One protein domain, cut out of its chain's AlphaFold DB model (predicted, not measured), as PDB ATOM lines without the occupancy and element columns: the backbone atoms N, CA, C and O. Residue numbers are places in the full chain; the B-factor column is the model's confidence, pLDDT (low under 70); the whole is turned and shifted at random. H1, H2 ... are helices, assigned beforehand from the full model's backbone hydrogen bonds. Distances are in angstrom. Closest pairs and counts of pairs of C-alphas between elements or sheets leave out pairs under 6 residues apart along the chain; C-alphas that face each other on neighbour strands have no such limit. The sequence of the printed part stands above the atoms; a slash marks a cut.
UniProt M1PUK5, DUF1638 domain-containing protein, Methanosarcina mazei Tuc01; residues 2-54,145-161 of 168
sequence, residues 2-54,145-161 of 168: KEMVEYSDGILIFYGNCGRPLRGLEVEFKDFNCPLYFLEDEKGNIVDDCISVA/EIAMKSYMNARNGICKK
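This is residues 2 to 54 and 145 to 161 of the 168 residues of the protein "DUF1638 domain-containing protein" of Methanosarcina mazei Tuc01 (UniProt M1PUK5). One long helix, H4, lies beside two extended stretches that run side by side, tied by a short parallel pairing of residues 11 to 12 with 36 to 37. Long loops and the small helices H1 and H2 lie on the other side of these stretches, and H3 sits near the start of H4. The 70 printed residues, under half in named elements, hold H1, H2, H3 and H4 in that order and no named strand: all helix, compact, radius of gyration of the C-alphas 12.1 A, spans 31 by 26 by 18 A.

H1, residues 2 to 5, and H2, residues 25 to 28, are apart. H3, residues 50 to 54, is close to but not clearly touching H4, residues 145 to 159; their closest C-alphas, of Val 53 and Ile 146, are 6.1 A apart. In H3 and H4 every O i to N i+4 pair is within hydrogen-bond range; H1 and H2 are too short for one.

H1 begins at C-alpha 2 (23.914, -18.093, -46.772) and measures 5.5 A, H2 4.9 A, H3 6.2 A. H4 measures 20.7 A, ending at C-alpha 159 (40.623, -28.889, -38.851).

The links H1 to H2 and H2 to H3 are long. Residues 55 to 144 are not printed; C-alphas 54 and 145 are 8.8 A apart. Residues 18 to 23 and 161 have pLDDT under 70.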
ATOM      1  N   LYS A   2      24.697 -17.259 -47.713       82.75
ATOM      2  CA  LYS A   2      23.914 -18.093 -46.772       82.75
ATOM      3  C   LYS A   2      23.704 -19.534 -47.260       82.75
ATOM      4  O   LYS A   2      23.945 -20.455 -46.504       82.75
ATOM      5  N   GLU A   3      23.392 -19.736 -48.539       86.56
ATOM      6  CA  GLU A   3      23.287 -21.085 -49.134       86.56
ATOM      7  C   GLU A   3      24.604 -21.881 -49.079       86.56
ATOM      8  O   GLU A   3      24.591 -23.099 -48.967       86.56
ATOM      9  N   MET A   4      25.762 -21.207 -49.114       86.25
ATOM     10  CA  MET A   4      27.065 -21.885 -49.064       86.25
ATOM     11  C   MET A   4      27.353 -22.476 -47.682       86.25
ATOM     12  O   MET A   4      28.166 -23.391 -47.580       86.25
ATOM     13  N   VAL A   5      26.696 -21.969 -46.634       88.00
ATOM     14  CA  VAL A   5      26.869 -22.441 -45.255       88.00
ATOM     15  C   VAL A   5      26.513 -23.916 -45.116       88.00
ATOM     16  O   VAL A   5      27.208 -24.634 -44.409       88.00
ATOM     17  N   GLU A   6      25.472 -24.382 -45.806       87.44
ATOM     18  CA  GLU A   6      25.012 -25.775 -45.708       87.44
ATOM     19  C   GLU A   6      26.033 -26.783 -46.257       87.44
ATOM     20  O   GLU A   6      25.972 -27.966 -45.933       87.44
ATOM     21  N   TYR A   7      26.991 -26.308 -47.056       90.56
ATOM     22  CA  TYR A   7      27.983 -27.132 -47.743       90.56
ATOM     23  C   TYR A   7      29.426 -26.801 -47.344       90.56
ATOM     24  O   TYR A   7      30.353 -27.275 -47.998       90.56
ATOM     25  N   SER A   8      29.632 -25.966 -46.318       91.12
ATOM     26  CA  SER A   8      30.963 -25.466 -45.949       91.12
ATOM     27  C   SER A   8      31.244 -25.602 -44.456       91.12
ATOM     28  O   SER A   8      30.487 -25.106 -43.624       91.12
ATOM     29  N   ASP A   9      32.413 -26.141 -44.113       91.75
ATOM     30  CA  ASP A   9      32.905 -26.190 -42.727       91.75
ATOM     31  C   ASP A   9      33.459 -24.838 -42.228       91.75
ATOM     32  O   ASP A   9      33.710 -24.643 -41.037       91.75
ATOM     33  N   GLY A  10      33.649 -23.890 -43.147       91.50
ATOM     34  CA  GLY A  10      34.044 -22.507 -42.895       91.50
ATOM     35  C   GLY A  10      34.191 -21.732 -44.204       91.50
ATOM     36  O   GLY A  10      34.420 -22.322 -45.259       91.50
ATOM     37  N   ILE A  11      34.066 -20.406 -44.147       92.12
ATOM     38  CA  ILE A  11      34.161 -19.530 -45.323       92.12
ATOM     39  C   ILE A  11      35.234 -18.474 -45.065       92.12
ATOM     40  O   ILE A  11      35.132 -17.706 -44.115       92.12
ATOM     41  N   LEU A  12      36.250 -18.413 -45.929       92.62
ATOM     42  CA  LEU A  12      37.252 -17.346 -45.933       92.62
ATOM     43  C   LEU A  12      36.943 -16.346 -47.047       92.62
ATOM     44  O   LEU A  12      36.874 -16.711 -48.221       92.62
ATOM     45  N   ILE A  13      36.793 -15.079 -46.678       89.75
ATOM     46  CA  ILE A  13      36.440 -14.005 -47.602       89.75
ATOM     47  C   ILE A  13      37.714 -13.292 -48.063       89.75
ATOM     48  O   ILE A  13      38.317 -12.531 -47.312       89.75
ATOM     49  N   PHE A  14      38.095 -13.493 -49.329       86.12
ATOM     50  CA  PHE A  14      39.207 -12.787 -49.986       86.12
ATOM     51  C   PHE A  14      38.790 -11.405 -50.510       86.12
ATOM     52  O   PHE A  14      39.030 -11.046 -51.663       86.12
ATOM     53  N   TYR A  15      38.125 -10.628 -49.661       79.50
ATOM     54  CA  TYR A  15      37.693  -9.271 -49.964       79.50
ATOM     55  C   TYR A  15      37.950  -8.400 -48.736       79.50
ATOM     56  O   TYR A  15      37.698  -8.835 -47.614       79.50
ATOM     57  N   GLY A  16      38.498  -7.202 -48.939       70.62
ATOM     58  CA  GLY A  16      38.670  -6.232 -47.857       70.62
ATOM     59  C   GLY A  16      37.400  -5.413 -47.626       70.62
ATOM     60  O   GLY A  16      36.371  -5.618 -48.265       70.62
ATOM     61  N   ASN A  17      37.462  -4.429 -46.742       70.88
ATOM     62  CA  ASN A  17      36.340  -3.552 -46.409       70.88
ATOM     63  C   ASN A  17      35.987  -2.481 -47.479       70.88
ATOM     64  O   ASN A  17      35.324  -1.492 -47.155       70.88
ATOM     65  N   CYS A  18      36.398  -2.648 -48.743       66.56
ATOM     66  CA  CYS A  18      36.215  -1.661 -49.814       66.56
ATOM     67  C   CYS A  18      34.722  -1.346 -50.013       66.56
ATOM     68  O   CYS A  18      33.966  -2.185 -50.491       66.56
ATOM     69  N   GLY A  19      34.274  -0.156 -49.589       55.91
ATOM     70  CA  GLY A  19      32.858   0.247 -49.633       55.91
ATOM     71  C   GLY A  19      31.975  -0.298 -48.497       55.91
ATOM     72  O   GLY A  19      30.757  -0.147 -48.546       55.91
ATOM     73  N   ARG A  20      32.565  -0.917 -47.463       63.91
ATOM     74  CA  ARG A  20      31.887  -1.553 -46.314       63.91
ATOM     75  C   ARG A  20      30.860  -2.672 -46.617       63.91
ATOM     76  O   ARG A  20      29.982  -2.871 -45.777       63.91
ATOM     77  N   PRO A  21      30.933  -3.454 -47.714       64.44
ATOM     78  CA  PRO A  21      29.941  -4.497 -47.997       64.44
ATOM     79  C   PRO A  21      29.999  -5.662 -47.000       64.44
ATOM     80  O   PRO A  21      29.030  -6.397 -46.856       64.44
ATOM     81  N   LEU A  22      31.125  -5.829 -46.299       68.31
ATOM     82  CA  LEU A  22      31.313  -6.879 -45.295       68.31
ATOM     83  C   LEU A  22      30.809  -6.471 -43.905       68.31
ATOM     84  O   LEU A  22      30.738  -7.298 -42.994       68.31
ATOM     85  N   ARG A  23      30.455  -5.193 -43.721       69.44
ATOM     86  CA  ARG A  23      30.000  -4.677 -42.433       69.44
ATOM     87  C   ARG A  23      28.656  -5.310 -42.085       69.44
ATOM     88  O   ARG A  23      27.671  -5.087 -42.775       69.44
ATOM     89  N   GLY A  24      28.618  -6.047 -40.980       74.50
ATOM     90  CA  GLY A  24      27.411  -6.734 -40.517       74.50
ATOM     91  C   GLY A  24      27.347  -8.211 -40.899       74.50
ATOM     92  O   GLY A  24      26.544  -8.916 -40.300       74.50
ATOM     93  N   LEU A  25      28.232  -8.715 -41.772       80.50
ATOM     94  CA  LEU A  25      28.277 -10.149 -42.085       80.50
ATOM     95  C   LEU A  25      28.558 -10.997 -40.842       80.50
ATOM     96  O   LEU A  25      27.915 -12.019 -40.654       80.50
ATOM     97  N   GLU A  26      29.445 -10.554 -39.950       76.50
ATOM     98  CA  GLU A  26      29.690 -11.251 -38.678       76.50
ATOM     99  C   GLU A  26      28.424 -11.369 -37.819       76.50
ATOM    100  O   GLU A  26      28.202 -12.390 -37.173       76.50
ATOM    101  N   VAL A  27      27.568 -10.342 -37.832       81.50
ATOM    102  CA  VAL A  27      26.298 -10.338 -37.093       81.50
ATOM    103  C   VAL A  27      25.278 -11.233 -37.788       81.50
ATOM    104  O   VAL A  27      24.627 -12.038 -37.131       81.50
ATOM    105  N   GLU A  28      25.164 -11.130 -39.112       83.12
ATOM    106  CA  GLU A  28      24.243 -11.938 -39.913       83.12
ATOM    107  C   GLU A  28      24.570 -13.432 -39.887       83.12
ATOM    108  O   GLU A  28      23.666 -14.252 -40.034       83.12
ATOM    109  N   PHE A  29      25.846 -13.784 -39.722       84.06
ATOM    110  CA  PHE A  29      26.310 -15.169 -39.716       84.06
ATOM    111  C   PHE A  29      26.474 -15.758 -38.313       84.06
ATOM    112  O   PHE A  29      26.817 -16.929 -38.182       84.06
ATOM    113  N   LYS A  30      26.184 -14.987 -37.258       81.19
ATOM    114  CA  LYS A  30      26.358 -15.418 -35.863       81.19
ATOM    115  C   LYS A  30      25.567 -16.682 -35.509       81.19
ATOM    116  O   LYS A  30      26.035 -17.483 -34.706       81.19
ATOM    117  N   ASP A  31      24.392 -16.850 -36.110       83.31
ATOM    118  CA  ASP A  31      23.486 -17.972 -35.831       83.31
ATOM    119  C   ASP A  31      23.775 -19.212 -36.697       83.31
ATOM    120  O   ASP A  31      23.124 -20.247 -36.550       83.31
ATOM    121  N   PHE A  32      24.751 -19.132 -37.603       84.00
ATOM    122  CA  PHE A  32      25.130 -20.235 -38.474       84.00
ATOM    123  C   PHE A  32      26.312 -21.019 -37.889       84.00
ATOM    124  O   PHE A  32      27.290 -20.449 -37.416       84.00
ATOM    125  N   ASN A  33      26.285 -22.351 -38.010       83.50
ATOM    126  CA  ASN A  33      27.375 -23.229 -37.553       83.50
ATOM    127  C   ASN A  33      28.631 -23.210 -38.454       83.50
ATOM    128  O   ASN A  33      29.534 -24.031 -38.275       83.50
ATOM    129  N   CYS A  34      28.718 -22.268 -39.394       89.06
ATOM    130  CA  CYS A  34      29.833 -22.113 -40.321       89.06
ATOM    131  C   CYS A  34      30.612 -20.830 -39.979       89.06
ATOM    132  O   CYS A  34      30.083 -19.733 -40.174       89.06
ATOM    133  N   PRO A  35      31.844 -20.935 -39.446       89.88
ATOM    134  CA  PRO A  35      32.647 -19.769 -39.107       89.88
ATOM    135  C   PRO A  35      33.041 -18.985 -40.363       89.88
ATOM    136  O   PRO A  35      33.501 -19.560 -41.356       89.88
ATOM    137  N   LEU A  36      32.908 -17.662 -40.281       90.69
ATOM    138  CA  LEU A  36      33.470 -16.736 -41.256       90.69
ATOM    139  C   LEU A  36      34.880 -16.323 -40.837       90.69
ATOM    140  O   LEU A  36      35.135 -16.049 -39.667       90.69
ATOM    141  N   TYR A  37      35.772 -16.239 -41.815       91.62
ATOM    142  CA  TYR A  37      37.127 -15.732 -41.662       91.62
ATOM    143  C   TYR A  37      37.348 -14.577 -42.632       91.62
ATOM    144  O   TYR A  37      36.895 -14.609 -43.780       91.62
ATOM    145  N   PHE A  38      38.092 -13.579 -42.172       91.50
ATOM    146  CA  PHE A  38      38.433 -12.390 -42.939       91.50
ATOM    147  C   PHE A  38      39.945 -12.296 -43.121       91.50
ATOM    148  O   PHE A  38      40.720 -12.996 -42.468       91.50
ATOM    149  N   LEU A  39      40.359 -11.440 -44.051       93.06
ATOM    150  CA  LEU A  39      41.759 -11.083 -44.203       93.06
ATOM    151  C   LEU A  39      42.130 -10.073 -43.119       93.06
ATOM    152  O   LEU A  39      41.573  -8.976 -43.085       93.06
ATOM    153  N   GLU A  40      43.066 -10.449 -42.255       92.06
ATOM    154  CA  GLU A  40      43.493  -9.638 -41.114       92.06
ATOM    155  C   GLU A  40      44.951  -9.199 -41.257       92.06
ATOM    156  O   GLU A  40      45.819  -9.979 -41.663       92.06
ATOM    157  N   ASP A  41      45.222  -7.944 -40.903       92.38
ATOM    158  CA  ASP A  41      46.578  -7.422 -40.786       92.38
ATOM    159  C   ASP A  41      47.308  -7.992 -39.551       92.38
ATOM    160  O   ASP A  41      46.796  -8.817 -38.785       92.38
ATOM    161  N   GLU A  42      48.558  -7.583 -39.339       90.75
ATOM    162  CA  GLU A  42      49.360  -8.075 -38.213       90.75
ATOM    163  C   GLU A  42      48.796  -7.705 -36.837       90.75
ATOM    164  O   GLU A  42      49.085  -8.391 -35.855       90.75
ATOM    165  N   LYS A  43      47.965  -6.662 -36.772       92.06
ATOM    166  CA  LYS A  43      47.306  -6.187 -35.553       92.06
ATOM    167  C   LYS A  43      45.949  -6.865 -35.327       92.06
ATOM    168  O   LYS A  43      45.308  -6.581 -34.319       92.06
ATOM    169  N   GLY A  44      45.526  -7.755 -36.230       89.56
ATOM    170  CA  GLY A  44      44.235  -8.442 -36.170       89.56
ATOM    171  C   GLY A  44      43.062  -7.589 -36.656       89.56
ATOM    172  O   GLY A  44      41.914  -7.943 -36.406       89.56
ATOM    173  N   ASN A  45      43.316  -6.460 -37.326       90.75
ATOM    174  CA  ASN A  45      42.241  -5.691 -37.946       90.75
ATOM    175  C   ASN A  45      41.934  -6.264 -39.325       90.75
ATOM    176  O   ASN A  45      42.849  -6.617 -40.071       90.75
ATOM    177  N   ILE A  46      40.658  -6.268 -39.709       90.44
ATOM    178  CA  ILE A  46      40.268  -6.568 -41.087       90.44
ATOM    179  C   ILE A  46      40.941  -5.555 -42.020       90.44
ATOM    180  O   ILE A  46      40.930  -4.349 -41.771       90.44
ATOM    181  N   VAL A  47      41.534  -6.053 -43.100       91.69
ATOM    182  CA  VAL A  47      42.167  -5.215 -44.120       91.69
ATOM    183  C   VAL A  47      41.158  -4.325 -44.848       91.69
ATOM    184  O   VAL A  47      40.040  -4.736 -45.177       91.69
ATOM    185  N   ASP A  48      41.579  -3.104 -45.158       89.00
ATOM    186  CA  ASP A  48      40.726  -2.088 -45.772       89.00
ATOM    187  C   ASP A  48      40.268  -2.466 -47.184       89.00
ATOM    188  O   ASP A  48      39.104  -2.276 -47.529       89.00
ATOM    189  N   ASP A  49      41.155  -3.028 -48.003       88.75
ATOM    190  CA  ASP A  49      40.861  -3.464 -49.367       88.75
ATOM    191  C   ASP A  49      41.904  -4.485 -49.874       88.75
ATOM    192  O   ASP A  49      42.808  -4.920 -49.155       88.75
ATOM    193  N   CYS A  50      41.773  -4.900 -51.136       88.06
ATOM    194  CA  CYS A  50      42.716  -5.818 -51.775       88.06
ATOM    195  C   CYS A  50      44.104  -5.201 -52.027       88.06
ATOM    196  O   CYS A  50      45.071  -5.948 -52.186       88.06
ATOM    197  N   ILE A  51      44.225  -3.872 -52.053       91.56
ATOM    198  CA  ILE A  51      45.504  -3.169 -52.185       91.56
ATOM    199  C   ILE A  51      46.258  -3.228 -50.856       91.56
ATOM    200  O   ILE A  51      47.441  -3.558 -50.858       91.56
ATOM    201  N   SER A  52      45.565  -3.026 -49.731       93.56
ATOM    202  CA  SER A  52      46.097  -3.246 -48.382       93.56
ATOM    203  C   SER A  52      46.662  -4.655 -48.225       93.56
ATOM    204  O   SER A  52      47.822  -4.818 -47.851       93.56
ATOM    205  N   VAL A  53      45.911  -5.680 -48.642       92.75
ATOM    206  CA  VAL A  53      46.401  -7.074 -48.655       92.75
ATOM    207  C   VAL A  53      47.680  -7.203 -49.476       92.75
ATOM    208  O   VAL A  53      48.660  -7.774 -49.000       92.75
ATOM    209  N   ALA A  54      47.678  -6.668 -50.699       92.25
ATOM    210  CA  ALA A  54      48.806  -6.778 -51.614       92.25
ATOM    211  C   ALA A  54      50.051  -6.028 -51.119       92.25
ATOM    212  O   ALA A  54      51.160  -6.419 -51.469       92.25
ATOM    213  N   GLU A 145      51.720 -12.534 -47.453       93.56
ATOM    214  CA  GLU A 145      51.719 -13.023 -46.074       93.56
ATOM    215  C   GLU A 145      50.333 -12.960 -45.445       93.56
ATOM    216  O   GLU A 145      49.904 -13.945 -44.852       93.56
ATOM    217  N   ILE A 146      49.589 -11.863 -45.635       94.62
ATOM    218  CA  ILE A 146      48.216 -11.741 -45.122       94.62
ATOM    219  C   ILE A 146      47.318 -12.828 -45.712       94.62
ATOM    220  O   ILE A 146      46.598 -13.502 -44.975       94.62
ATOM    221  N   ALA A 147      47.379 -13.034 -47.030       92.38
ATOM    222  CA  ALA A 147      46.594 -14.060 -47.708       92.38
ATOM    223  C   ALA A 147      46.937 -15.467 -47.185       92.38
ATOM    224  O   ALA A 147      46.039 -16.232 -46.829       92.38
ATOM    225  N   MET A 148      48.232 -15.791 -47.073       93.44
ATOM    226  CA  MET A 148      48.690 -17.081 -46.545       93.44
ATOM    227  C   MET A 148      48.310 -17.274 -45.078       93.44
ATOM    228  O   MET A 148      47.771 -18.319 -44.722       93.44
ATOM    229  N   LYS A 149      48.558 -16.282 -44.221       95.06
ATOM    230  CA  LYS A 149      48.248 -16.338 -42.788       95.06
ATOM    231  C   LYS A 149      46.748 -16.508 -42.561       95.06
ATOM    232  O   LYS A 149      46.354 -17.389 -41.803       95.06
ATOM    233  N   SER A 150      45.920 -15.740 -43.265       94.88
ATOM    234  CA  SER A 150      44.457 -15.815 -43.154       94.88
ATOM    235  C   SER A 150      43.928 -17.174 -43.619       94.88
ATOM    236  O   SER A 150      43.111 -17.785 -42.933       94.88
ATOM    237  N   TYR A 151      44.464 -17.712 -44.720       94.81
ATOM    238  CA  TYR A 151      44.165 -19.078 -45.157       94.81
ATOM    239  C   TYR A 151      44.548 -20.127 -44.109       94.81
ATOM    240  O   TYR A 151      43.746 -20.998 -43.774       94.81
ATOM    241  N   MET A 152      45.760 -20.041 -43.559       95.38
ATOM    242  CA  MET A 152      46.232 -20.982 -42.543       95.38
ATOM    243  C   MET A 152      45.386 -20.899 -41.270       95.38
ATOM    244  O   MET A 152      45.060 -21.938 -40.696       95.38
ATOM    245  N   ASN A 153      44.981 -19.697 -40.857       93.50
ATOM    246  CA  ASN A 153      44.085 -19.485 -39.722       93.50
ATOM    247  C   ASN A 153      42.713 -20.122 -39.964       93.50
ATOM    248  O   ASN A 153      42.267 -20.915 -39.132       93.50
ATOM    249  N   ALA A 154      42.093 -19.853 -41.118       94.00
ATOM    250  CA  ALA A 154      40.807 -20.433 -41.496       94.00
ATOM    251  C   ALA A 154      40.863 -21.967 -41.523       94.00
ATOM    252  O   ALA A 154      40.080 -22.643 -40.856       94.00
ATOM    253  N   ARG A 155      41.860 -22.527 -42.216       94.69
ATOM    254  CA  ARG A 155      42.066 -23.975 -42.313       94.69
ATOM    255  C   ARG A 155      42.264 -24.614 -40.940       94.69
ATOM    256  O   ARG A 155      41.635 -25.618 -40.627       94.69
ATOM    257  N   ASN A 156      43.127 -24.040 -40.102       94.62
ATOM    258  CA  ASN A 156      43.409 -24.590 -38.777       94.62
ATOM    259  C   ASN A 156      42.197 -24.483 -37.839       94.62
ATOM    260  O   ASN A 156      42.008 -25.361 -36.999       94.62
ATOM    261  N   GLY A 157      41.387 -23.427 -37.963       91.38
ATOM    262  CA  GLY A 157      40.145 -23.269 -37.205       91.38
ATOM    263  C   GLY A 157      39.092 -24.323 -37.559       91.38
ATOM    264  O   GLY A 157      38.343 -24.752 -36.683       91.38
ATOM    265  N   ILE A 158      39.085 -24.789 -38.811       91.38
ATOM    266  CA  ILE A 158      38.226 -25.883 -39.280       91.38
ATOM    267  C   ILE A 158      38.782 -27.243 -38.829       91.38
ATOM    268  O   ILE A 158      38.094 -27.982 -38.134       91.38
ATOM    269  N   CYS A 159      40.048 -27.561 -39.128       86.06
ATOM    270  CA  CYS A 159      40.623 -28.889 -38.851       86.06
ATOM    271  C   CYS A 159      40.750 -29.232 -37.355       86.06
ATOM    272  O   CYS A 159      40.802 -30.402 -36.992       86.06
ATOM    273  N   LYS A 160      40.809 -28.241 -36.454       70.56
ATOM    274  CA  LYS A 160      40.815 -28.491 -34.998       70.56
ATOM    275  C   LYS A 160      39.461 -28.963 -34.451       70.56
ATOM    276  O   LYS A 160      39.397 -29.327 -33.279       70.56
ATOM    277  N   LYS A 161      38.394 -28.928 -35.256       56.41
ATOM    278  CA  LYS A 161      37.050 -29.354 -34.851       56.41
ATOM    279  C   LYS A 161      36.791 -30.851 -35.009       56.41
ATOM    280  O   LYS A 161      35.730 -31.264 -34.567       56.41
TER     281      LYS A 161